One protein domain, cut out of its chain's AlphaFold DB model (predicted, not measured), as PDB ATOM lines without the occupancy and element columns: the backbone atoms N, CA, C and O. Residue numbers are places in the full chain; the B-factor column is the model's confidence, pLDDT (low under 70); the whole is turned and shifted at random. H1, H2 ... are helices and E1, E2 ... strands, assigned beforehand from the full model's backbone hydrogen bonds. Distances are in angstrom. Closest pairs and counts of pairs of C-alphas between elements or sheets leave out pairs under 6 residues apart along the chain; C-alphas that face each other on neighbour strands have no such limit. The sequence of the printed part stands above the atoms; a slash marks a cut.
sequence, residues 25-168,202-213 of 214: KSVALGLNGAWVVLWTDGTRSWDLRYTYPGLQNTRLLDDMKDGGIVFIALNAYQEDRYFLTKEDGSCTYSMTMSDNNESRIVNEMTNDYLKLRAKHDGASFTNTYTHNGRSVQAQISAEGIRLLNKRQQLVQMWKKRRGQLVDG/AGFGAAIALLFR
ATOM      1  N   LYS A  25      38.137  50.622  49.985       89.56
ATOM      2  CA  LYS A  25      37.064  50.918  49.029       89.56
ATOM      3  C   LYS A  25      35.751  51.179  49.757       89.56
ATOM      4  O   LYS A  25      35.108  52.194  49.515       89.56
ATOM      5  N   SER A  26      35.369  50.287  50.668       92.88
ATOM      6  CA  SER A  26      34.174  50.453  51.499       92.88
ATOM      7  C   SER A  26      34.295  49.689  52.811       92.88
ATOM      8  O   SER A  26      35.017  48.696  52.902       92.88
ATOM      9  N   VAL A  27      33.554  50.140  53.821       94.88
ATOM     10  CA  VAL A  27      33.449  49.478  55.124       94.88
ATOM     11  C   VAL A  27      31.973  49.345  55.473       94.88
ATOM     12  O   VAL A  27      31.235  50.324  55.386       94.88
ATOM     13  N   ALA A  28      31.553  48.146  55.861       95.25
ATOM     14  CA  ALA A  28      30.224  47.867  56.382       95.25
ATOM     15  C   ALA A  28      30.334  47.503  57.861       95.25
ATOM     16  O   ALA A  28      31.159  46.670  58.232       95.25
ATOM     17  N   LEU A  29      29.502  48.130  58.689       96.12
ATOM     18  CA  LEU A  29      29.421  47.874  60.124       96.12
ATOM     19  C   LEU A  29      28.097  47.182  60.430       96.12
ATOM     20  O   LEU A  29      27.066  47.544  59.867       96.12
ATOM     21  N   GLY A  30      28.148  46.188  61.304       94.50
ATOM     22  CA  GLY A  30      27.016  45.379  61.719       94.50
ATOM     23  C   GLY A  30      26.843  45.339  63.235       94.50
ATOM     24  O   GLY A  30      27.560  45.990  64.000       94.50
ATOM     25  N   LEU A  31      25.864  44.550  63.660       93.81
ATOM     26  CA  LEU A  31      25.500  44.312  65.047       93.81
ATOM     27  C   LEU A  31      26.683  43.711  65.830       93.81
ATOM     28  O   LEU A  31      27.537  43.020  65.274       93.81
ATOM     29  N   ASN A  32      26.751  44.005  67.132       95.38
ATOM     30  CA  ASN A  32      27.778  43.510  68.058       95.38
ATOM     31  C   ASN A  32      29.225  43.839  67.663       95.38
ATOM     32  O   ASN A  32      30.152  43.177  68.124       95.38
ATOM     33  N   GLY A  33      29.444  44.871  66.843       94.94
ATOM     34  CA  GLY A  33      30.773  45.241  66.352       94.94
ATOM     35  C   GLY A  33      31.268  44.351  65.216       94.94
ATOM     36  O   GLY A  33      32.473  44.301  64.981       94.94
ATOM     37  N   ALA A  34      30.368  43.643  64.533       96.62
ATOM     38  CA  ALA A  34      30.686  42.975  63.283       96.62
ATOM     39  C   ALA A  34      31.085  43.996  62.211       96.62
ATOM     40  O   ALA A  34      30.552  45.108  62.161       96.62
ATOM     41  N   TRP A  35      32.003  43.625  61.327       96.62
ATOM     42  CA  TRP A  35      32.456  44.501  60.257       96.62
ATOM     43  C   TRP A  35      32.961  43.727  59.041       96.62
ATOM     44  O   TRP A  35      33.445  42.599  59.137       96.62
ATOM     45  N   VAL A  36      32.873  44.374  57.880       95.94
ATOM     46  CA  VAL A  36      33.459  43.917  56.616       95.94
ATOM     47  C   VAL A  36      34.153  45.100  55.950       95.94
ATOM     48  O   VAL A  36      33.567  46.171  55.802       95.94
ATOM     49  N   VAL A  37      35.397  44.911  55.528       95.19
ATOM     50  CA  VAL A  37      36.192  45.879  54.770       95.19
ATOM     51  C   VAL A  37      36.448  45.312  53.382       95.19
ATOM     52  O   VAL A  37      36.970  44.207  53.243       95.19
ATOM     53  N   LEU A  38      36.101  46.092  52.361       93.00
ATOM     54  CA  LEU A  38      36.485  45.841  50.976       93.00
ATOM     55  C   LEU A  38      37.667  46.745  50.622       93.00
ATOM     56  O   LEU A  38      37.614  47.966  50.820       93.00
ATOM     57  N   TRP A  39      38.726  46.151  50.085       93.00
ATOM     58  CA  TRP A  39      39.936  46.845  49.659       93.00
ATOM     59  C   TRP A  39      39.882  47.162  48.157       93.00
ATOM     60  O   TRP A  39      39.101  46.580  47.400       93.00
ATOM     61  N   THR A  40      40.677  48.131  47.700       88.69
ATOM     62  CA  THR A  40      40.698  48.546  46.283       88.69
ATOM     63  C   THR A  40      41.299  47.507  45.343       88.69
ATOM     64  O   THR A  40      41.032  47.560  44.149       88.69
ATOM     65  N   ASP A  41      42.097  46.580  45.866       86.38
ATOM     66  CA  ASP A  41      42.676  45.454  45.126       86.38
ATOM     67  C   ASP A  41      41.689  44.280  44.949       86.38
ATOM     68  O   ASP A  41      42.038  43.262  44.359       86.38
ATOM     69  N   GLY A  42      40.456  44.415  45.455       84.38
ATOM     70  CA  GLY A  42      39.425  43.377  45.412       84.38
ATOM     71  C   GLY A  42      39.508  42.370  46.560       84.38
ATOM     72  O   GLY A  42      38.588  41.562  46.721       84.38
ATOM     73  N   THR A  43      40.552  42.438  47.392       88.69
ATOM     74  CA  THR A  43      40.616  41.648  48.621       88.69
ATOM     75  C   THR A  43      39.599  42.168  49.636       88.69
ATOM     76  O   THR A  43      39.056  43.274  49.535       88.69
ATOM     77  N   ARG A  44      39.312  41.352  50.650       91.31
ATOM     78  CA  ARG A  44      38.393  41.711  51.729       91.31
ATOM     79  C   ARG A  44      38.863  41.153  53.059       91.31
ATOM     80  O   ARG A  44      39.549  40.136  53.112       91.31
ATOM     81  N   SER A  45      38.475  41.827  54.128       93.75
ATOM     82  CA  SER A  45      38.713  41.397  55.504       93.75
ATOM     83  C   SER A  45      37.420  41.554  56.283       93.75
ATOM     84  O   SER A  45      36.692  42.522  56.065       93.75
ATOM     85  N   TRP A  46      37.106  40.615  57.165       95.56
ATOM     86  CA  TRP A  46      35.860  40.658  57.916       95.56
ATOM     87  C   TRP A  46      35.991  39.981  59.273       95.56
ATOM     88  O   TRP A  46      36.752  39.030  59.439       95.56
ATOM     89  N   ASP A  47      35.188  40.451  60.216       96.38
ATOM     90  CA  ASP A  47      34.892  39.781  61.475       96.38
ATOM     91  C   ASP A  47      33.390  39.927  61.717       96.38
ATOM     92  O   ASP A  47      32.885  41.018  61.968       96.38
ATOM     93  N   LEU A  48      32.659  38.824  61.580       94.44
ATOM     94  CA  LEU A  48      31.200  38.817  61.686       94.44
ATOM     95  C   LEU A  48      30.704  38.456  63.089       94.44
ATOM     96  O   LEU A  48      29.491  38.423  63.294       94.44
ATOM     97  N   ARG A  49      31.611  38.150  64.033       93.19
ATOM     98  CA  ARG A  49      31.297  37.823  65.438       93.19
ATOM     99  C   ARG A  49      30.141  36.828  65.614       93.19
ATOM    100  O   ARG A  49      29.312  36.990  66.504       93.19
ATOM    101  N   TYR A  50      30.039  35.845  64.714       90.94
ATOM    102  CA  TYR A  50      28.955  34.845  64.656       90.94
ATOM    103  C   TYR A  50      27.527  35.420  64.562       90.94
ATOM    104  O   TYR A  50      26.553  34.689  64.684       90.94
ATOM    105  N   THR A  51      27.394  36.721  64.301       92.12
ATOM    106  CA  THR A  51      26.116  37.448  64.265       92.12
ATOM    107  C   THR A  51      25.441  37.352  62.884       92.12
ATOM    108  O   THR A  51      24.252  37.627  62.730       92.12
ATOM    109  N   TYR A  52      26.196  36.924  61.863       92.25
ATOM    110  CA  TYR A  52      25.731  36.747  60.480       92.25
ATOM    111  C   TYR A  52      26.062  35.342  59.955       92.25
ATOM    112  O   TYR A  52      26.902  35.193  59.056       92.25
ATOM    113  N   PRO A  53      25.452  34.287  60.524       89.50
ATOM    114  CA  PRO A  53      25.754  32.905  60.162       89.50
ATOM    115  C   PRO A  53      25.426  32.590  58.698       89.50
ATOM    116  O   PRO A  53      26.152  31.834  58.059       89.50
ATOM    117  N   GLY A  54      24.387  33.189  58.117       85.25
ATOM    118  CA  GLY A  54      24.030  33.032  56.712       85.25
ATOM    119  C   GLY A  54      25.096  33.583  55.768       85.25
ATOM    120  O   GLY A  54      25.323  32.999  54.711       85.25
ATOM    121  N   LEU A  55      25.799  34.654  56.151       88.31
ATOM    122  CA  LEU A  55      26.909  35.206  55.366       88.31
ATOM    123  C   LEU A  55      28.194  34.368  55.513       88.31
ATOM    124  O   LEU A  55      28.907  34.173  54.532       88.31
ATOM    125  N   GLN A  56      28.463  33.832  56.710       87.50
ATOM    126  CA  GLN A  56      29.599  32.926  56.952       87.50
ATOM    127  C   GLN A  56      29.421  31.573  56.244       87.50
ATOM    128  O   GLN A  56      30.331  31.086  55.581       87.50
ATOM    129  N   ASN A  57      28.234  30.974  56.344       84.75
ATOM    130  CA  ASN A  57      27.981  29.616  55.855       84.75
ATOM    131  C   ASN A  57      27.889  29.532  54.329       84.75
ATOM    132  O   ASN A  57      28.192  28.493  53.747       84.75
ATOM    133  N   THR A  58      27.467  30.610  53.669       76.69
ATOM    134  CA  THR A  58      27.316  30.637  52.209       76.69
ATOM    135  C   THR A  58      28.639  30.798  51.465       76.69
ATOM    136  O   THR A  58      28.627  30.738  50.239       76.69
ATOM    137  N   ARG A  59      29.769  30.996  52.169       81.25
ATOM    138  CA  ARG A  59      31.103  31.238  51.581       81.25
ATOM    139  C   ARG A  59      31.150  32.403  50.582       81.25
ATOM    140  O   ARG A  59      32.130  32.566  49.863       81.25
ATOM    141  N   LEU A  60      30.139  33.280  50.589       82.56
ATOM    142  CA  LEU A  60      30.057  34.441  49.694       82.56
ATOM    143  C   LEU A  60      31.241  35.397  49.877       82.56
ATOM    144  O   LEU A  60      31.638  36.074  48.931       82.56
ATOM    145  N   LEU A  61      31.800  35.448  51.090       84.81
ATOM    146  CA  LEU A  61      32.991  36.233  51.411       84.81
ATOM    147  C   LEU A  61      34.302  35.488  51.134       84.81
ATOM    148  O   LEU A  61      35.337  36.135  51.004       84.81
ATOM    149  N   ASP A  62      34.289  34.169  50.968       83.56
ATOM    150  CA  ASP A  62      35.496  33.374  50.705       83.56
ATOM    151  C   ASP A  62      35.753  33.210  49.204       83.56
ATOM    152  O   ASP A  62      36.899  33.248  48.757       83.56
ATOM    153  N   ASP A  63      34.693  33.114  48.398       77.25
ATOM    154  CA  ASP A  63      34.826  32.876  46.962       77.25
ATOM    155  C   ASP A  63      35.317  34.123  46.219       77.25
ATOM    156  O   ASP A  63      34.565  35.033  45.868       77.25
ATOM    157  N   MET A  64      36.632  34.204  46.005       62.62
ATOM    158  CA  MET A  64      37.262  35.228  45.159       62.62
ATOM    159  C   MET A  64      36.985  34.996  43.665       62.62
ATOM    160  O   MET A  64      37.199  35.889  42.853       62.62
ATOM    161  N   LYS A  65      36.510  33.799  43.296       63.62
ATOM    162  CA  LYS A  65      36.253  33.402  41.903       63.62
ATOM    163  C   LYS A  65      34.927  33.916  41.342       63.62
ATOM    164  O   LYS A  65      34.782  33.999  40.129       63.62
ATOM    165  N   ASP A  66      33.993  34.294  42.202       60.16
ATOM    166  CA  ASP A  66      32.590  34.523  41.847       60.16
ATOM    167  C   ASP A  66      32.264  35.958  41.384       60.16
ATOM    168  O   ASP A  66      31.120  36.408  41.470       60.16
ATOM    169  N   GLY A  67      33.262  36.691  40.888       63.66
ATOM    170  CA  GLY A  67      33.151  38.123  40.614       63.66
ATOM    171  C   GLY A  67      33.355  38.943  41.888       63.66
ATOM    172  O   GLY A  67      32.882  38.588  42.971       63.66
ATOM    173  N   GLY A  68      34.118  40.033  41.783       83.88
ATOM    174  CA  GLY A  68      34.478  40.847  42.939       83.88
ATOM    175  C   GLY A  68      33.239  41.383  43.656       83.88
ATOM    176  O   GLY A  68      32.262  41.789  43.028       83.88
ATOM    177  N   ILE A  69      33.257  41.411  44.989       89.00
ATOM    178  CA  ILE A  69      32.207  42.106  45.740       89.00
ATOM    179  C   ILE A  69      32.412  43.604  45.510       89.00
ATOM    180  O   ILE A  69      33.465  44.160  45.830       89.00
ATOM    181  N   VAL A  70      31.411  44.267  44.936       90.06
ATOM    182  CA  VAL A  70      31.470  45.710  44.672       90.06
ATOM    183  C   VAL A  70      30.971  46.491  45.874       90.06
ATOM    184  O   VAL A  70      31.540  47.534  46.197       90.06
ATOM    185  N   PHE A  71      29.926  45.983  46.523       91.06
ATOM    186  CA  PHE A  71      29.276  46.635  47.645       91.06
ATOM    187  C   PHE A  71      28.730  45.606  48.631       91.06
ATOM    188  O   PHE A  71      28.212  44.559  48.235       91.06
ATOM    189  N   ILE A  72      28.816  45.934  49.918       92.81
ATOM    190  CA  ILE A  72      28.224  45.152  50.995       92.81
ATOM    191  C   ILE A  72      27.684  46.086  52.077       92.81
ATOM    192  O   ILE A  72      28.293  47.112  52.376       92.81
ATOM    193  N   ALA A  73      26.549  45.718  52.661       94.19
ATOM    194  CA  ALA A  73      25.948  46.373  53.811       94.19
ATOM    195  C   ALA A  73      25.472  45.319  54.819       94.19
ATOM    196  O   ALA A  73      24.875  44.306  54.441       94.19
ATOM    197  N   LEU A  74      25.734  45.573  56.101       93.06
ATOM    198  CA  LEU A  74      25.263  44.769  57.226       93.06
ATOM    199  C   LEU A  74      24.194  45.559  57.986       93.06
ATOM    200  O   LEU A  74      24.286  46.781  58.090       93.06
ATOM    201  N   ASN A  75      23.186  44.874  58.520       90.12
ATOM    202  CA  ASN A  75      22.181  45.514  59.362       90.12
ATOM    203  C   ASN A  75      22.700  45.661  60.799       90.12
ATOM    204  O   ASN A  75      22.939  44.656  61.459       90.12
ATOM    205  N   ALA A  76      22.826  46.887  61.307       91.31
ATOM    206  CA  ALA A  76      23.304  47.147  62.666       91.31
ATOM    207  C   ALA A  76      22.303  46.781  63.781       91.31
ATOM    208  O   ALA A  76      22.688  46.793  64.946       91.31
ATOM    209  N   TYR A  77      21.051  46.463  63.444       88.00
ATOM    210  CA  TYR A  77      19.962  46.237  64.404       88.00
ATOM    211  C   TYR A  77      19.463  44.793  64.449       88.00
ATOM    212  O   TYR A  77      18.825  44.399  65.422       88.00
ATOM    213  N   GLN A  78      19.703  44.002  63.400       86.81
ATOM    214  CA  GLN A  78      19.165  42.645  63.292       86.81
ATOM    215  C   GLN A  78      20.220  41.664  62.801       86.81
ATOM    216  O   GLN A  78      20.963  41.933  61.855       86.81
ATOM    217  N   GLU A  79      20.221  40.499  63.441       89.69
ATOM    218  CA  GLU A  79      21.096  39.379  63.120       89.69
ATOM    219  C   GLU A  79      20.795  38.808  61.735       89.69
ATOM    220  O   GLU A  79      19.661  38.840  61.251       89.69
ATOM    221  N   ASP A  80      21.839  38.290  61.092       88.62
ATOM    222  CA  ASP A  80      21.787  37.608  59.797       88.62
ATOM    223  C   ASP A  80      21.114  38.370  58.640       88.62
ATOM    224  O   ASP A  80      20.698  37.783  57.635       88.62
ATOM    225  N   ARG A  81      21.029  39.702  58.749       87.75
ATOM    226  CA  ARG A  81      20.510  40.572  57.691       87.75
ATOM    227  C   ARG A  81      21.626  41.348  57.014       87.75
ATOM    228  O   ARG A  81      22.339  42.135  57.637       87.75
ATOM    229  N   TYR A  82      21.749  41.135  55.714       90.69
ATOM    230  CA  TYR A  82      22.800  41.729  54.901       90.69
ATOM    231  C   TYR A  82      22.337  41.924  53.461       90.69
ATOM    232  O   TYR A  82      21.405  41.269  52.986       90.69
ATOM    233  N   PHE A  83      23.033  42.811  52.764       90.44
ATOM    234  CA  PHE A  83      22.874  43.071  51.342       90.44
ATOM    235  C   PHE A  83      24.252  43.089  50.683       90.44
ATOM    236  O   PHE A  83      25.167  43.753  51.167       90.44
ATOM    237  N   LEU A  84      24.404  42.359  49.583       90.69
ATOM    238  CA  LEU A  84      25.656  42.216  48.855       90.69
ATOM    239  C   LEU A  84      25.408  42.345  47.354       90.69
ATOM    240  O   LEU A  84      24.464  41.766  46.812       90.69
ATOM    241  N   THR A  85      26.293  43.069  46.676       88.25
ATOM    242  CA  THR A  85      26.298  43.208  45.219       88.25
ATOM    243  C   THR A  85      27.665  42.833  44.670       88.25
ATOM    244  O   THR A  85      28.688  43.373  45.104       88.25
ATOM    245  N   LYS A  86      27.675  41.925  43.698       88.94
ATOM    246  CA  LYS A  86      28.877  41.500  42.982       88.94
ATOM    247  C   LYS A  86      29.069  42.306  41.693       88.94
ATOM    248  O   LYS A  86      28.195  43.054  41.253       88.94
ATOM    249  N   GLU A  87      30.249  42.169  41.109       84.06
ATOM    250  CA  GLU A  87      30.684  42.857  39.894       84.06
ATOM    251  C   GLU A  87      29.918  42.417  38.642       84.06
ATOM    252  O   GLU A  87      29.654  43.234  37.762       84.06
ATOM    253  N   ASP A  88      29.450  41.167  38.618       80.31
ATOM    254  CA  ASP A  88      28.541  40.629  37.596       80.31
ATOM    255  C   ASP A  88      27.115  41.218  37.676       80.31
ATOM    256  O   ASP A  88      26.228  40.849  36.904       80.31
ATOM    257  N   GLY A  89      26.875  42.121  38.632       76.44
ATOM    258  CA  GLY A  89      25.579  42.728  38.900       76.44
ATOM    259  C   GLY A  89      24.608  41.808  39.640       76.44
ATOM    260  O   GLY A  89      23.439  42.169  39.800       76.44
ATOM    261  N   SER A  90      25.052  40.637  40.103       79.44
ATOM    262  CA  SER A  90      24.244  39.796  40.976       79.44
ATOM    263  C   SER A  90      24.086  40.439  42.352       79.44
ATOM    264  O   SER A  90      25.023  40.991  42.940       79.44
ATOM    265  N   CYS A  91      22.863  40.364  42.871       82.94
ATOM    266  CA  CYS A  91      22.518  40.853  44.198       82.94
ATOM    267  C   CYS A  91      22.097  39.669  45.063       82.94
ATOM    268  O   CYS A  91      21.261  38.856  44.662       82.94
ATOM    269  N   THR A  92      22.681  39.580  46.255       85.56
ATOM    270  CA  THR A  92      22.315  38.593  47.269       85.56
ATOM    271  C   THR A  92      21.957  39.322  48.548       85.56
ATOM    272  O   THR A  92      22.730  40.150  49.028       85.56
ATOM    273  N   TYR A  93      20.788  39.028  49.105       85.94
ATOM    274  CA  TYR A  93      20.369  39.618  50.370       85.94
ATOM    275  C   TYR A  93      19.610  38.618  51.239       85.94
ATOM    276  O   TYR A  93      18.926  37.715  50.747       85.94
ATOM    277  N   SER A  94      19.746  38.799  52.550       82.81
ATOM    278  CA  SER A  94      19.032  38.037  53.570       82.81
ATOM    279  C   SER A  94      18.120  38.978  54.344       82.81
ATOM    280  O   SER A  94      18.574  39.969  54.921       82.81
ATOM    281  N   MET A  95      16.821  38.682  54.330       71.06
ATOM    282  CA  MET A  95      15.804  39.415  55.074       71.06
ATOM    283  C   MET A  95      14.848  38.421  55.727       71.06
ATOM    284  O   MET A  95      14.036  37.787  55.058       71.06
ATOM    285  N   THR A  96      14.915  38.307  57.050       61.16
ATOM    286  CA  THR A  96      13.954  37.522  57.837       61.16
ATOM    287  C   THR A  96      12.790  38.418  58.245       61.16
ATOM    288  O   THR A  96      12.666  38.750  59.420       61.16
ATOM    289  N   MET A  97      11.991  38.921  57.300       56.53
ATOM    290  CA  MET A  97      10.808  39.708  57.680       56.53
ATOM    291  C   MET A  97       9.754  38.765  58.252       56.53
ATOM    292  O   MET A  97       9.412  37.767  57.619       56.53
ATOM    293  N   SER A  98       9.244  39.082  59.441       52.84
ATOM    294  CA  SER A  98       8.122  38.367  60.053       52.84
ATOM    295  C   SER A  98       6.859  38.450  59.192       52.84
ATOM    296  O   SER A  98       6.051  37.523  59.207       52.84
ATOM    297  N   ASP A  99       6.729  39.510  58.385       56.66
ATOM    298  CA  ASP A  99       5.595  39.718  57.498       56.66
ATOM    299  C   ASP A  99       5.905  39.349  56.043       56.66
ATOM    300  O   ASP A  99       6.707  39.971  55.340       56.66
ATOM    301  N   ASN A 100       5.167  38.350  55.550       64.88
ATOM    302  CA  ASN A 100       5.200  37.892  54.156       64.88
ATOM    303  C   ASN A 100       4.960  39.034  53.144       64.88
ATOM    304  O   ASN A 100       5.343  38.916  51.977       64.88
ATOM    305  N   ASN A 101       4.295  40.119  53.557       68.38
ATOM    306  CA  ASN A 101       3.962  41.230  52.672       68.38
ATOM    307  C   ASN A 101       5.168  42.142  52.407       68.38
ATOM    308  O   ASN A 101       5.416  42.488  51.255       68.38
ATOM    309  N   GLU A 102       5.961  42.466  53.427       66.69
ATOM    310  CA  GLU A 102       7.133  43.340  53.279       66.69
ATOM    311  C   GLU A 102       8.219  42.683  52.427       66.69
ATOM    312  O   GLU A 102       8.727  43.289  51.485       66.69
ATOM    313  N   SER A 103       8.491  41.396  52.669       67.62
ATOM    314  CA  SER A 103       9.408  40.609  51.832       67.62
ATOM    315  C   SER A 103       8.984  40.598  50.365       67.62
ATOM    316  O   SER A 103       9.822  40.645  49.463       67.62
ATOM    317  N   ARG A 104       7.670  40.537  50.108       70.81
ATOM    318  CA  ARG A 104       7.129  40.576  48.749       70.81
ATOM    319  C   ARG A 104       7.365  41.939  48.105       70.81
ATOM    320  O   ARG A 104       7.832  41.963  46.971       70.81
ATOM    321  N   ILE A 105       7.098  43.025  48.829       76.44
ATOM    322  CA  ILE A 105       7.281  44.400  48.344       76.44
ATOM    323  C   ILE A 105       8.760  44.667  48.042       76.44
ATOM    324  O   ILE A 105       9.084  45.138  46.956       76.44
ATOM    325  N   VAL A 106       9.683  44.299  48.939       74.44
ATOM    326  CA  VAL A 106      11.128  44.492  48.708       74.44
ATOM    327  C   VAL A 106      11.623  43.678  47.517       74.44
ATOM    328  O   VAL A 106      12.376  44.186  46.684       74.44
ATOM    329  N   ASN A 107      11.177  42.427  47.393       76.88
ATOM    330  CA  ASN A 107      11.528  41.604  46.242       76.88
ATOM    331  C   ASN A 107      10.960  42.185  44.937       76.88
ATOM    332  O   ASN A 107      11.652  42.200  43.923       76.88
ATOM    333  N   GLU A 108       9.728  42.693  44.947       78.69
ATOM    334  CA  GLU A 108       9.109  43.359  43.797       78.69
ATOM    335  C   GLU A 108       9.885  44.616  43.385       78.69
ATOM    336  O   GLU A 108      10.314  44.701  42.234       78.69
ATOM    337  N   MET A 109      10.206  45.502  44.335       78.12
ATOM    338  CA  MET A 109      11.030  46.694  44.092       78.12
ATOM    339  C   MET A 109      12.420  46.336  43.546       78.12
ATOM    340  O   MET A 109      12.896  46.952  42.591       78.12
ATOM    341  N   THR A 110      13.061  45.307  44.110       79.69
ATOM    342  CA  THR A 110      14.368  44.821  43.644       79.69
ATOM    343  C   THR A 110      14.273  44.292  42.214       79.69
ATOM    344  O   THR A 110      15.125  44.592  41.377       79.69
ATOM    345  N   ASN A 111      13.221  43.532  41.903       79.00
ATOM    346  CA  ASN A 111      13.022  42.987  40.568       79.00
ATOM    347  C   ASN A 111      12.750  44.083  39.535       79.00
ATOM    348  O   ASN A 111      13.272  44.006  38.425       79.00
ATOM    349  N   ASP A 112      11.960  45.097  39.879       77.81
ATOM    350  CA  ASP A 112      11.654  46.205  38.975       77.81
ATOM    351  C   ASP A 112      12.872  47.087  38.711       77.81
ATOM    352  O   ASP A 112      13.140  47.427  37.557       77.81
ATOM    353  N   TYR A 113      13.685  47.347  39.736       76.69
ATOM    354  CA  TYR A 113      14.976  47.999  39.550       76.69
ATOM    355  C   TYR A 113      15.894  47.197  38.616       76.69
ATOM    356  O   TYR A 113      16.413  47.739  37.639       76.69
ATOM    357  N   LEU A 114      16.062  45.895  38.866       78.88
ATOM    358  CA  LEU A 114      16.925  45.046  38.042       78.88
ATOM    359  C   LEU A 114      16.408  44.920  36.601       78.88
ATOM    360  O   LEU A 114      17.217  44.840  35.682       78.88
ATOM    361  N   LYS A 115      15.089  44.973  36.369       78.12
ATOM    362  CA  LYS A 115      14.520  45.072  35.012       78.12
ATOM    363  C   LYS A 115      14.871  46.393  34.336       78.12
ATOM    364  O   LYS A 115      15.258  46.379  33.170       78.12
ATOM    365  N   LEU A 116      14.700  47.525  35.024       76.88
ATOM    366  CA  LEU A 116      15.030  48.847  34.476       76.88
ATOM    367  C   LEU A 116      16.510  48.916  34.109       76.88
ATOM    368  O   LEU A 116      16.860  49.345  33.012       76.88
ATOM    369  N   ARG A 117      17.361  48.392  34.986       73.50
ATOM    370  CA  ARG A 117      18.791  48.283  34.735       73.50
ATOM    371  C   ARG A 117      19.113  47.335  33.586       73.50
ATOM    372  O   ARG A 117      19.926  47.671  32.743       73.50
ATOM    373  N   ALA A 118      18.444  46.185  33.497       80.81
ATOM    374  CA  ALA A 118      18.644  45.240  32.398       80.81
ATOM    375  C   ALA A 118      18.271  45.856  31.044       80.81
ATOM    376  O   ALA A 118      18.927  45.587  30.041       80.81
ATOM    377  N   LYS A 119      17.241  46.711  31.017       78.44
ATOM    378  CA  LYS A 119      16.867  47.491  29.832       78.44
ATOM    379  C   LYS A 119      17.904  48.556  29.487       78.44
ATOM    380  O   LYS A 119      18.196  48.729  28.313       78.44
ATOM    381  N   HIS A 120      18.431  49.253  30.490       75.62
ATOM    382  CA  HIS A 120      19.424  50.306  30.295       75.62
ATOM    383  C   HIS A 120      20.781  49.744  29.841       75.62
ATOM    384  O   HIS A 120      21.352  50.218  28.865       75.62
ATOM    385  N   ASP A 121      21.263  48.698  30.510       72.12
ATOM    386  CA  ASP A 121      22.609  48.145  30.323       72.12
ATOM    387  C   ASP A 121      22.653  47.032  29.256       72.12
ATOM    388  O   ASP A 121      23.725  46.528  28.923       72.12
ATOM    389  N   GLY A 122      21.494  46.592  28.746       74.69
ATOM    390  CA  GLY A 122      21.382  45.438  27.841       74.69
ATOM    391  C   GLY A 122      21.780  44.099  28.483       74.69
ATOM    392  O   GLY A 122      21.980  43.107  27.781       74.69
ATOM    393  N   ALA A 123      21.909  44.062  29.811       73.62
ATOM    394  CA  ALA A 123      22.433  42.933  30.571       73.62
ATOM    395  C   ALA A 123      21.323  42.056  31.177       73.62
ATOM    396  O   ALA A 123      20.126  42.338  31.092       73.62
ATOM    397  N   SER A 124      21.715  40.936  31.783       76.12
ATOM    398  CA  SER A 124      20.829  40.092  32.592       76.12
ATOM    399  C   SER A 124      21.449  39.889  33.966       76.12
ATOM    400  O   SER A 124      22.641  39.625  34.065       76.12
ATOM    401  N   PHE A 125      20.634  39.983  35.011       76.44
ATOM    402  CA  PHE A 125      21.069  39.940  36.402       76.44
ATOM    403  C   PHE A 125      20.504  38.725  37.121       76.44
ATOM    404  O   PHE A 125      19.420  38.244  36.792       76.44
ATOM    405  N   THR A 126      21.213  38.257  38.141       77.12
ATOM    406  CA  THR A 126      20.736  37.183  39.013       77.12
ATOM    407  C   THR A 126      20.421  37.759  40.385       77.12
ATOM    408  O   THR A 126      21.286  38.329  41.045       77.12
ATOM    409  N   ASN A 127      19.168  37.617  40.803       79.44
ATOM    410  CA  ASN A 127      18.683  38.008  42.116       79.44
ATOM    411  C   ASN A 127      18.500  36.752  42.974       79.44
ATOM    412  O   ASN A 127      17.715  35.871  42.610       79.44
ATOM    413  N   THR A 128      19.205  36.676  44.099       77.56
ATOM    414  CA  THR A 128      19.039  35.603  45.083       77.56
ATOM    415  C   THR A 128      18.533  36.203  46.386       77.56
ATOM    416  O   THR A 128      19.213  37.032  46.993       77.56
ATOM    417  N   TYR A 129      17.361  35.761  46.837       75.62
ATOM    418  CA  TYR A 129      16.780  36.197  48.103       75.62
ATOM    419  C   TYR A 129      16.402  34.997  48.968       75.62
ATOM    420  O   TYR A 129      15.880  33.998  48.470       75.62
ATOM    421  N   THR A 130      16.650  35.087  50.271       67.94
ATOM    422  CA  THR A 130      16.242  34.059  51.236       67.94
ATOM    423  C   THR A 130      14.991  34.520  51.973       67.94
ATOM    424  O   THR A 130      14.994  35.588  52.575       67.94
ATOM    425  N   HIS A 131      13.924  33.718  51.929       65.88
ATOM    426  CA  HIS A 131      12.662  33.977  52.631       65.88
ATOM    427  C   HIS A 131      12.258  32.753  53.455       65.88
ATOM    428  O   HIS A 131      12.159  31.649  52.912       65.88
ATOM    429  N   ASN A 132      12.024  32.937  54.758       66.00
ATOM    430  CA  ASN A 132      11.714  31.861  55.712       66.00
ATOM    431  C   ASN A 132      12.704  30.682  55.619       66.00
ATOM    432  O   ASN A 132      12.302  29.523  55.508       66.00
ATOM    433  N   GLY A 133      14.006  30.991  55.558       63.44
ATOM    434  CA  GLY A 133      15.080  29.998  55.445       63.44
ATOM    435  C   GLY A 133      15.178  29.289  54.087       63.44
ATOM    436  O   GLY A 133      15.958  28.352  53.942       63.44
ATOM    437  N   ARG A 134      14.403  29.703  53.075       67.06
ATOM    438  CA  ARG A 134      14.466  29.148  51.715       67.06
ATOM    439  C   ARG A 134      15.035  30.175  50.748       67.06
ATOM    440  O   ARG A 134      14.416  31.211  50.514       67.06
ATOM    441  N   SER A 135      16.177  29.862  50.144       67.06
ATOM    442  CA  SER A 135      16.761  30.672  49.075       67.06
ATOM    443  C   SER A 135      16.016  30.467  47.756       67.06
ATOM    444  O   SER A 135      15.755  29.344  47.315       67.06
ATOM    445  N   VAL A 136      15.657  31.576  47.124       73.06
ATOM    446  CA  VAL A 136      15.005  31.649  45.821       73.06
ATOM    447  C   VAL A 136      15.904  32.451  44.895       73.06
ATOM    448  O   VAL A 136      16.340  33.544  45.239       73.06
ATOM    449  N   GLN A 137      16.155  31.907  43.706       78.00
ATOM    450  CA  GLN A 137      16.968  32.551  42.685       78.00
ATOM    451  C   GLN A 137      16.113  32.892  41.459       78.00
ATOM    452  O   GLN A 137      15.331  32.064  40.971       78.00
ATOM    453  N   ALA A 138      16.270  34.112  40.956       77.62
ATOM    454  CA  ALA A 138      15.597  34.633  39.777       77.62
ATOM    455  C   ALA A 138      16.620  35.263  38.828       77.62
ATOM    456  O   ALA A 138      17.437  36.078  39.240       77.62
ATOM    457  N   GLN A 139      16.556  34.911  37.548       77.62
ATOM    458  CA  GLN A 139      17.274  35.599  36.483       77.62
ATOM    459  C   GLN A 139      16.370  36.690  35.906       77.62
ATOM    460  O   GLN A 139      15.223  36.430  35.544       77.62
ATOM    461  N   ILE A 140      16.866  37.915  35.817       78.56
ATOM    462  CA  ILE A 140      16.115  39.099  35.404       78.56
ATOM    463  C   ILE A 140      16.785  39.661  34.159       78.56
ATOM    464  O   ILE A 140      17.975  39.949  34.160       78.56
ATOM    465  N   SER A 141      16.018  39.795  33.085       75.81
ATOM    466  CA  SER A 141      16.476  40.320  31.797       75.81
ATOM    467  C   SER A 141      15.507  41.389  31.295       75.81
ATOM    468  O   SER A 141      14.386  41.492  31.802       75.81
ATOM    469  N   ALA A 142      15.901  42.151  30.271       67.44
ATOM    470  CA  ALA A 142      15.034  43.149  29.638       67.44
ATOM    471  C   ALA A 142      13.704  42.555  29.122       67.44
ATOM    472  O   ALA A 142      12.678  43.236  29.127       67.44
ATOM    473  N   GLU A 143      13.719  41.276  28.732       63.31
ATOM    474  CA  GLU A 143      12.569  40.519  28.217       63.31
ATOM    475  C   GLU A 143      11.665  39.951  29.329       63.31
ATOM    476  O   GLU A 143      10.529  39.556  29.065       63.31
ATOM    477  N   GLY A 144      12.134  39.904  30.581       63.06
ATOM    478  CA  GLY A 144      11.342  39.429  31.716       63.06
ATOM    479  C   GLY A 144      12.135  38.697  32.801       63.06
ATOM    480  O   GLY A 144      13.358  38.550  32.736       63.06
ATOM    481  N   ILE A 145      11.402  38.230  33.818       67.69
ATOM    482  CA  ILE A 145      11.930  37.472  34.961       67.69
ATOM    483  C   ILE A 145      11.772  35.969  34.699       67.69
ATOM    484  O   ILE A 145      10.663  35.485  34.463       67.69
ATOM    485  N   ARG A 146      12.862  35.211  34.817       63.88
ATOM    486  CA  ARG A 146      12.878  33.745  34.836       63.88
ATOM    487  C   ARG A 146      13.262  33.264  36.230       63.88
ATOM    488  O   ARG A 146      14.400  33.414  36.655       63.88
ATOM    489  N   LEU A 147      12.326  32.653  36.951       61.72
ATOM    490  CA  LEU A 147      12.658  31.962  38.199       61.72
ATOM    491  C   LEU A 147      13.520  30.739  37.881       61.72
ATOM    492  O   LEU A 147      13.138  29.940  37.030       61.72
ATOM    493  N   LEU A 148      14.651  30.571  38.563       58.12
ATOM    494  CA  LEU A 148      15.572  29.445  38.349       58.12
ATOM    495  C   LEU A 148      15.204  28.212  39.196       58.12
ATOM    496  O   LEU A 148      15.745  27.126  39.004       58.12
ATOM    497  N   ASN A 149      14.221  28.339  40.094       58.75
ATOM    498  CA  ASN A 149      13.804  27.260  40.984       58.75
ATOM    499  C   ASN A 149      12.726  26.360  40.332       58.75
ATOM    500  O   ASN A 149      11.585  26.793  40.134       58.75
ATOM    501  N   LYS A 150      13.051  25.087  40.031       51.94
ATOM    502  CA  LYS A 150      12.191  24.137  39.273       51.94
ATOM    503  C   LYS A 150      10.761  24.003  39.821       51.94
ATOM    504  O   LYS A 150       9.799  23.944  39.056       51.94
ATOM    505  N   ARG A 151      10.589  23.985  41.149       52.78
ATOM    506  CA  ARG A 151       9.256  23.890  41.780       52.78
ATOM    507  C   ARG A 151       8.430  25.162  41.602       52.78
ATOM    508  O   ARG A 151       7.226  25.083  41.395       52.78
ATOM    509  N   GLN A 152       9.059  26.332  41.648       56.56
ATOM    510  CA  GLN A 152       8.354  27.596  41.447       56.56
ATOM    511  C   GLN A 152       8.076  27.865  39.965       56.56
ATOM    512  O   GLN A 152       7.032  28.433  39.658       56.56
ATOM    513  N   GLN A 153       8.925  27.384  39.050       56.53
ATOM    514  CA  GLN A 153       8.603  27.323  37.619       56.53
ATOM    515  C   GLN A 153       7.343  26.486  37.374       56.53
ATOM    516  O   GLN A 153       6.438  26.941  36.682       56.53
ATOM    517  N   LEU A 154       7.238  25.307  38.000       57.69
ATOM    518  CA  LEU A 154       6.026  24.486  37.947       57.69
ATOM    519  C   LEU A 154       4.809  25.228  38.503       57.69
ATOM    520  O   LEU A 154       3.779  25.253  37.842       57.69
ATOM    521  N   VAL A 155       4.927  25.894  39.656       61.84
ATOM    522  CA  VAL A 155       3.830  26.690  40.240       61.84
ATOM    523  C   VAL A 155       3.430  27.860  39.338       61.84
ATOM    524  O   VAL A 155       2.241  28.128  39.189       61.84
ATOM    525  N   GLN A 156       4.380  28.549  38.704       58.28
ATOM    526  CA  GLN A 156       4.070  29.626  37.762       58.28
ATOM    527  C   GLN A 156       3.464  29.106  36.457       58.28
ATOM    528  O   GLN A 156       2.528  29.720  35.950       58.28
ATOM    529  N   MET A 157       3.913  27.954  35.947       57.19
ATOM    530  CA  MET A 157       3.246  27.271  34.835       57.19
ATOM    531  C   MET A 157       1.824  26.857  35.216       57.19
ATOM    532  O   MET A 157       0.903  27.034  34.425       57.19
ATOM    533  N   TRP A 158       1.617  26.371  36.440       63.12
ATOM    534  CA  TRP A 158       0.300  25.987  36.944       63.12
ATOM    535  C   TRP A 158      -0.628  27.198  37.098       63.12
ATOM    536  O   TRP A 158      -1.778  27.145  36.673       63.12
ATOM    537  N   LYS A 159      -0.120  28.324  37.621       65.38
ATOM    538  CA  LYS A 159      -0.854  29.598  37.703       65.38
ATOM    539  C   LYS A 159      -1.189  30.164  36.322       65.38
ATOM    540  O   LYS A 159      -2.325  30.570  36.119       65.38
ATOM    541  N   LYS A 160      -0.249  30.138  35.366       60.75
ATOM    542  CA  LYS A 160      -0.500  30.548  33.972       60.75
ATOM    543  C   LYS A 160      -1.568  29.675  33.306       60.75
ATOM    544  O   LYS A 160      -2.479  30.219  32.694       60.75
ATOM    545  N   ARG A 161      -1.518  28.350  33.496       58.47
ATOM    546  CA  ARG A 161      -2.560  27.427  33.006       58.47
ATOM    547  C   ARG A 161      -3.918  27.681  33.659       58.47
ATOM    548  O   ARG A 161      -4.931  27.634  32.977       58.47
ATOM    549  N   ARG A 162      -3.956  27.978  34.964       51.44
ATOM    550  CA  ARG A 162      -5.205  28.334  35.659       51.44
ATOM    551  C   ARG A 162      -5.791  29.648  35.154       51.44
ATOM    552  O   ARG A 162      -6.990  29.699  34.940       51.44
ATOM    553  N   GLY A 163      -4.966  30.675  34.946       53.53
ATOM    554  CA  GLY A 163      -5.416  31.952  34.381       53.53
ATOM    555  C   GLY A 163      -6.024  31.774  32.989       53.53
ATOM    556  O   GLY A 163      -7.134  32.225  32.751       53.53
ATOM    557  N   GLN A 164      -5.371  30.989  32.125       52.06
ATOM    558  CA  GLN A 164      -5.899  30.646  30.797       52.06
ATOM    559  C   GLN A 164      -7.207  29.840  30.841       52.06
ATOM    560  O   GLN A 164      -8.030  29.970  29.942       52.06
ATOM    561  N   LEU A 165      -7.422  29.023  31.877       49.50
ATOM    562  CA  LEU A 165      -8.681  28.297  32.077       49.50
ATOM    563  C   LEU A 165      -9.797  29.180  32.660       49.50
ATOM    564  O   LEU A 165     -10.965  28.917  32.397       49.50
ATOM    565  N   VAL A 166      -9.460  30.212  33.440       53.25
ATOM    566  CA  VAL A 166     -10.438  31.131  34.053       53.25
ATOM    567  C   VAL A 166     -10.869  32.232  33.078       53.25
ATOM    568  O   VAL A 166     -12.051  32.563  33.045       53.25
ATOM    569  N   ASP A 167      -9.969  32.703  32.209       49.59
ATOM    570  CA  ASP A 167     -10.314  33.587  31.079       49.59
ATOM    571  C   ASP A 167     -10.988  32.826  29.915       49.59
ATOM    572  O   ASP A 167     -11.507  33.415  28.971       49.59
ATOM    573  N   GLY A 168     -11.034  31.493  30.000       45.22
ATOM    574  CA  GLY A 168     -11.564  30.577  28.994       45.22
ATOM    575  C   GLY A 168     -13.058  30.263  29.104       45.22
ATOM    576  O   GLY A 168     -13.458  29.154  28.758       45.22
ATOM    577  N   ALA A 202      26.722  51.858  42.047       45.31
ATOM    578  CA  ALA A 202      26.861  52.789  43.178       45.31
ATOM    579  C   ALA A 202      25.533  53.378  43.716       45.31
ATOM    580  O   ALA A 202      25.503  53.893  44.828       45.31
ATOM    581  N   GLY A 203      24.427  53.312  42.962       37.62
ATOM    582  CA  GLY A 203      23.204  54.068  43.289       37.62
ATOM    583  C   GLY A 203      22.223  53.408  44.270       37.62
ATOM    584  O   GLY A 203      21.567  54.105  45.037       37.62
ATOM    585  N   PHE A 204      22.098  52.075  44.276       40.56
ATOM    586  CA  PHE A 204      21.009  51.399  45.007       40.56
ATOM    587  C   PHE A 204      21.383  50.942  46.425       40.56
ATOM    588  O   PHE A 204      20.506  50.789  47.275       40.56
ATOM    589  N   GLY A 205      22.682  50.795  46.711       43.06
ATOM    590  CA  GLY A 205      23.162  50.495  48.062       43.06
ATOM    591  C   GLY A 205      22.721  51.549  49.082       43.06
ATOM    592  O   GLY A 205      22.372  51.201  50.205       43.06
ATOM    593  N   ALA A 206      22.636  52.819  48.674       44.25
ATOM    594  CA  ALA A 206      22.212  53.914  49.543       44.25
ATOM    595  C   ALA A 206      20.706  53.883  49.872       44.25
ATOM    596  O   ALA A 206      20.330  54.115  51.017       44.25
ATOM    597  N   ALA A 207      19.840  53.555  48.905       41.62
ATOM    598  CA  ALA A 207      18.388  53.534  49.116       41.62
ATOM    599  C   ALA A 207      17.946  52.372  50.024       41.62
ATOM    600  O   ALA A 207      17.095  52.552  50.891       41.62
ATOM    601  N   ILE A 208      18.569  51.197  49.882       47.97
ATOM    602  CA  ILE A 208      18.330  50.069  50.792       47.97
ATOM    603  C   ILE A 208      18.996  50.318  52.155       47.97
ATOM    604  O   ILE A 208      18.399  49.996  53.177       47.97
ATOM    605  N   ALA A 209      20.171  50.959  52.211       46.12
ATOM    606  CA  ALA A 209      20.777  51.362  53.485       46.12
ATOM    607  C   ALA A 209      19.892  52.334  54.290       46.12
ATOM    608  O   ALA A 209      19.916  52.298  55.518       46.12
ATOM    609  N   LEU A 210      19.073  53.160  53.629       44.66
ATOM    610  CA  LEU A 210      18.108  54.029  54.312       44.66
ATOM    611  C   LEU A 210      16.949  53.250  54.953       44.66
ATOM    612  O   LEU A 210      16.502  53.638  56.029       44.66
ATOM    613  N   LEU A 211      16.529  52.121  54.370       46.66
ATOM    614  CA  LEU A 211      15.568  51.189  54.988       46.66
ATOM    615  C   LEU A 211      16.150  50.428  56.192       46.66
ATOM    616  O   LEU A 211      15.400  49.840  56.960       46.66
ATOM    617  N   PHE A 212      17.472  50.451  56.383       44.69
ATOM    618  CA  PHE A 212      18.149  49.875  57.550       44.69
ATOM    619  C   PHE A 212      18.371  50.880  58.695       44.69
ATOM    620  O   PHE A 212      19.006  50.520  59.683       44.69
ATOM    621  N   ARG A 213      17.900  52.134  58.577       35.69
ATOM    622  CA  ARG A 213      18.105  53.197  59.586       35.69
ATOM    623  C   ARG A 213      16.888  53.459  60.493       35.69
ATOM    624  O   ARG A 213      17.009  54.239  61.434       35.69
TER     625      ARG A 213
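This is residues 25 to 168 and 202 to 213 of the 214 residues of an uncharacterized protein of Lophiotrema nucula (UniProt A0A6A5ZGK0). What does one see first? A twisted six-stranded sheet, E4 to E9, makes a wall with the long helix H2 and the short H4 over one face, and a small sheet, E1 to E3, packs beside its edge strand E4. Residues 157 to 168, of which 157 to 166 belong to H3, stick out beyond the other edge. What is it built of? The printed part has 156 residues, of mixed class, with four named helices and nine named strands in the order E1 E2 E3 H1 E4 E5 E6 H2 E7 E8 E9 H3 H4. The larger sheet runs E4 E5 E6 E7 E8 E9, mixed, and the smaller E1 E2 E3, antiparallel. How large is it? It is compact, with a radius of gyration of the C-alphas of 16.9 A, though elongated at 58 by 35 by 27 A.

How do the larger sheet's strands pair? E4, residues 69 to 74, E5, 82 to 86, and E6, 91 to 94, form a meander, each strand the antiparallel neighbour of the one before, as do E7, 124 to 131, E8, 134 to 141, and E9, 144 to 147. Within hydrogen-bond range are N 73 and O 83, N 84 and O 92, N 127 and O 138, and N 139 and O 146, each 2.8 A apart. E6 and E7 are parallel at 4 degrees, with N 128 and O 91 3.0 A apart. Which helices are on it? H2, residues 100 to 121, is over E7 and E8 at a height over the sheet of 8.4 A, its closest C-alphas to E8 being Ala 118 and Ser 141, 5.4 A; E6, H2 and E7 form a strand-helix-strand unit, two parallel neighbours with a helix between, with a right-handed crossover. H4, residues 204 to 211, is on the same face at 9.8 A, giving two layers, helices on one face of a sheet; its closest C-alphas to E4 are Ala 209 and Ala 73, 7.2 A. H1, residues 53 to 57, and H3, residues 150 to 166, only graze the sheet. Where is the smaller sheet? E1, residues 25 to 29, E2, 35 to 39, and E3, 44 to 47, form another meander, with N 28 and O 36, and N 37 and O 45, each 2.8 A apart. The closest C-alphas of E1 and E4 are Ala 28 and Ala 73, 5.2 A. Are the helix backbones complete? Every O i to N i+4 pair is within hydrogen-bond range in H1, H2 and H3, and 3 of 4 in H4.

Where are the anchors? E1 begins at C-alpha 25, (37.064, 50.918, 49.029), and H4 ends at C-alpha 211, (15.568, 51.189, 54.988). How long are the longer elements? From first to last C-alpha, H2 measures 31.2 A, H3 24.3 A, E8 22.9 A and E7 22.5 A.

Is anything cut out? Residues 169 to 201 are not printed, and C-alphas 168 and 202 are 46.6 A apart. Which link is long? Of the links printed whole, H1 to E4 is long. Where is confidence low? The mean pLDDT of the printed part is 74.6, and 57 residues are under 70, among them 142 to 168 and 202 to 213.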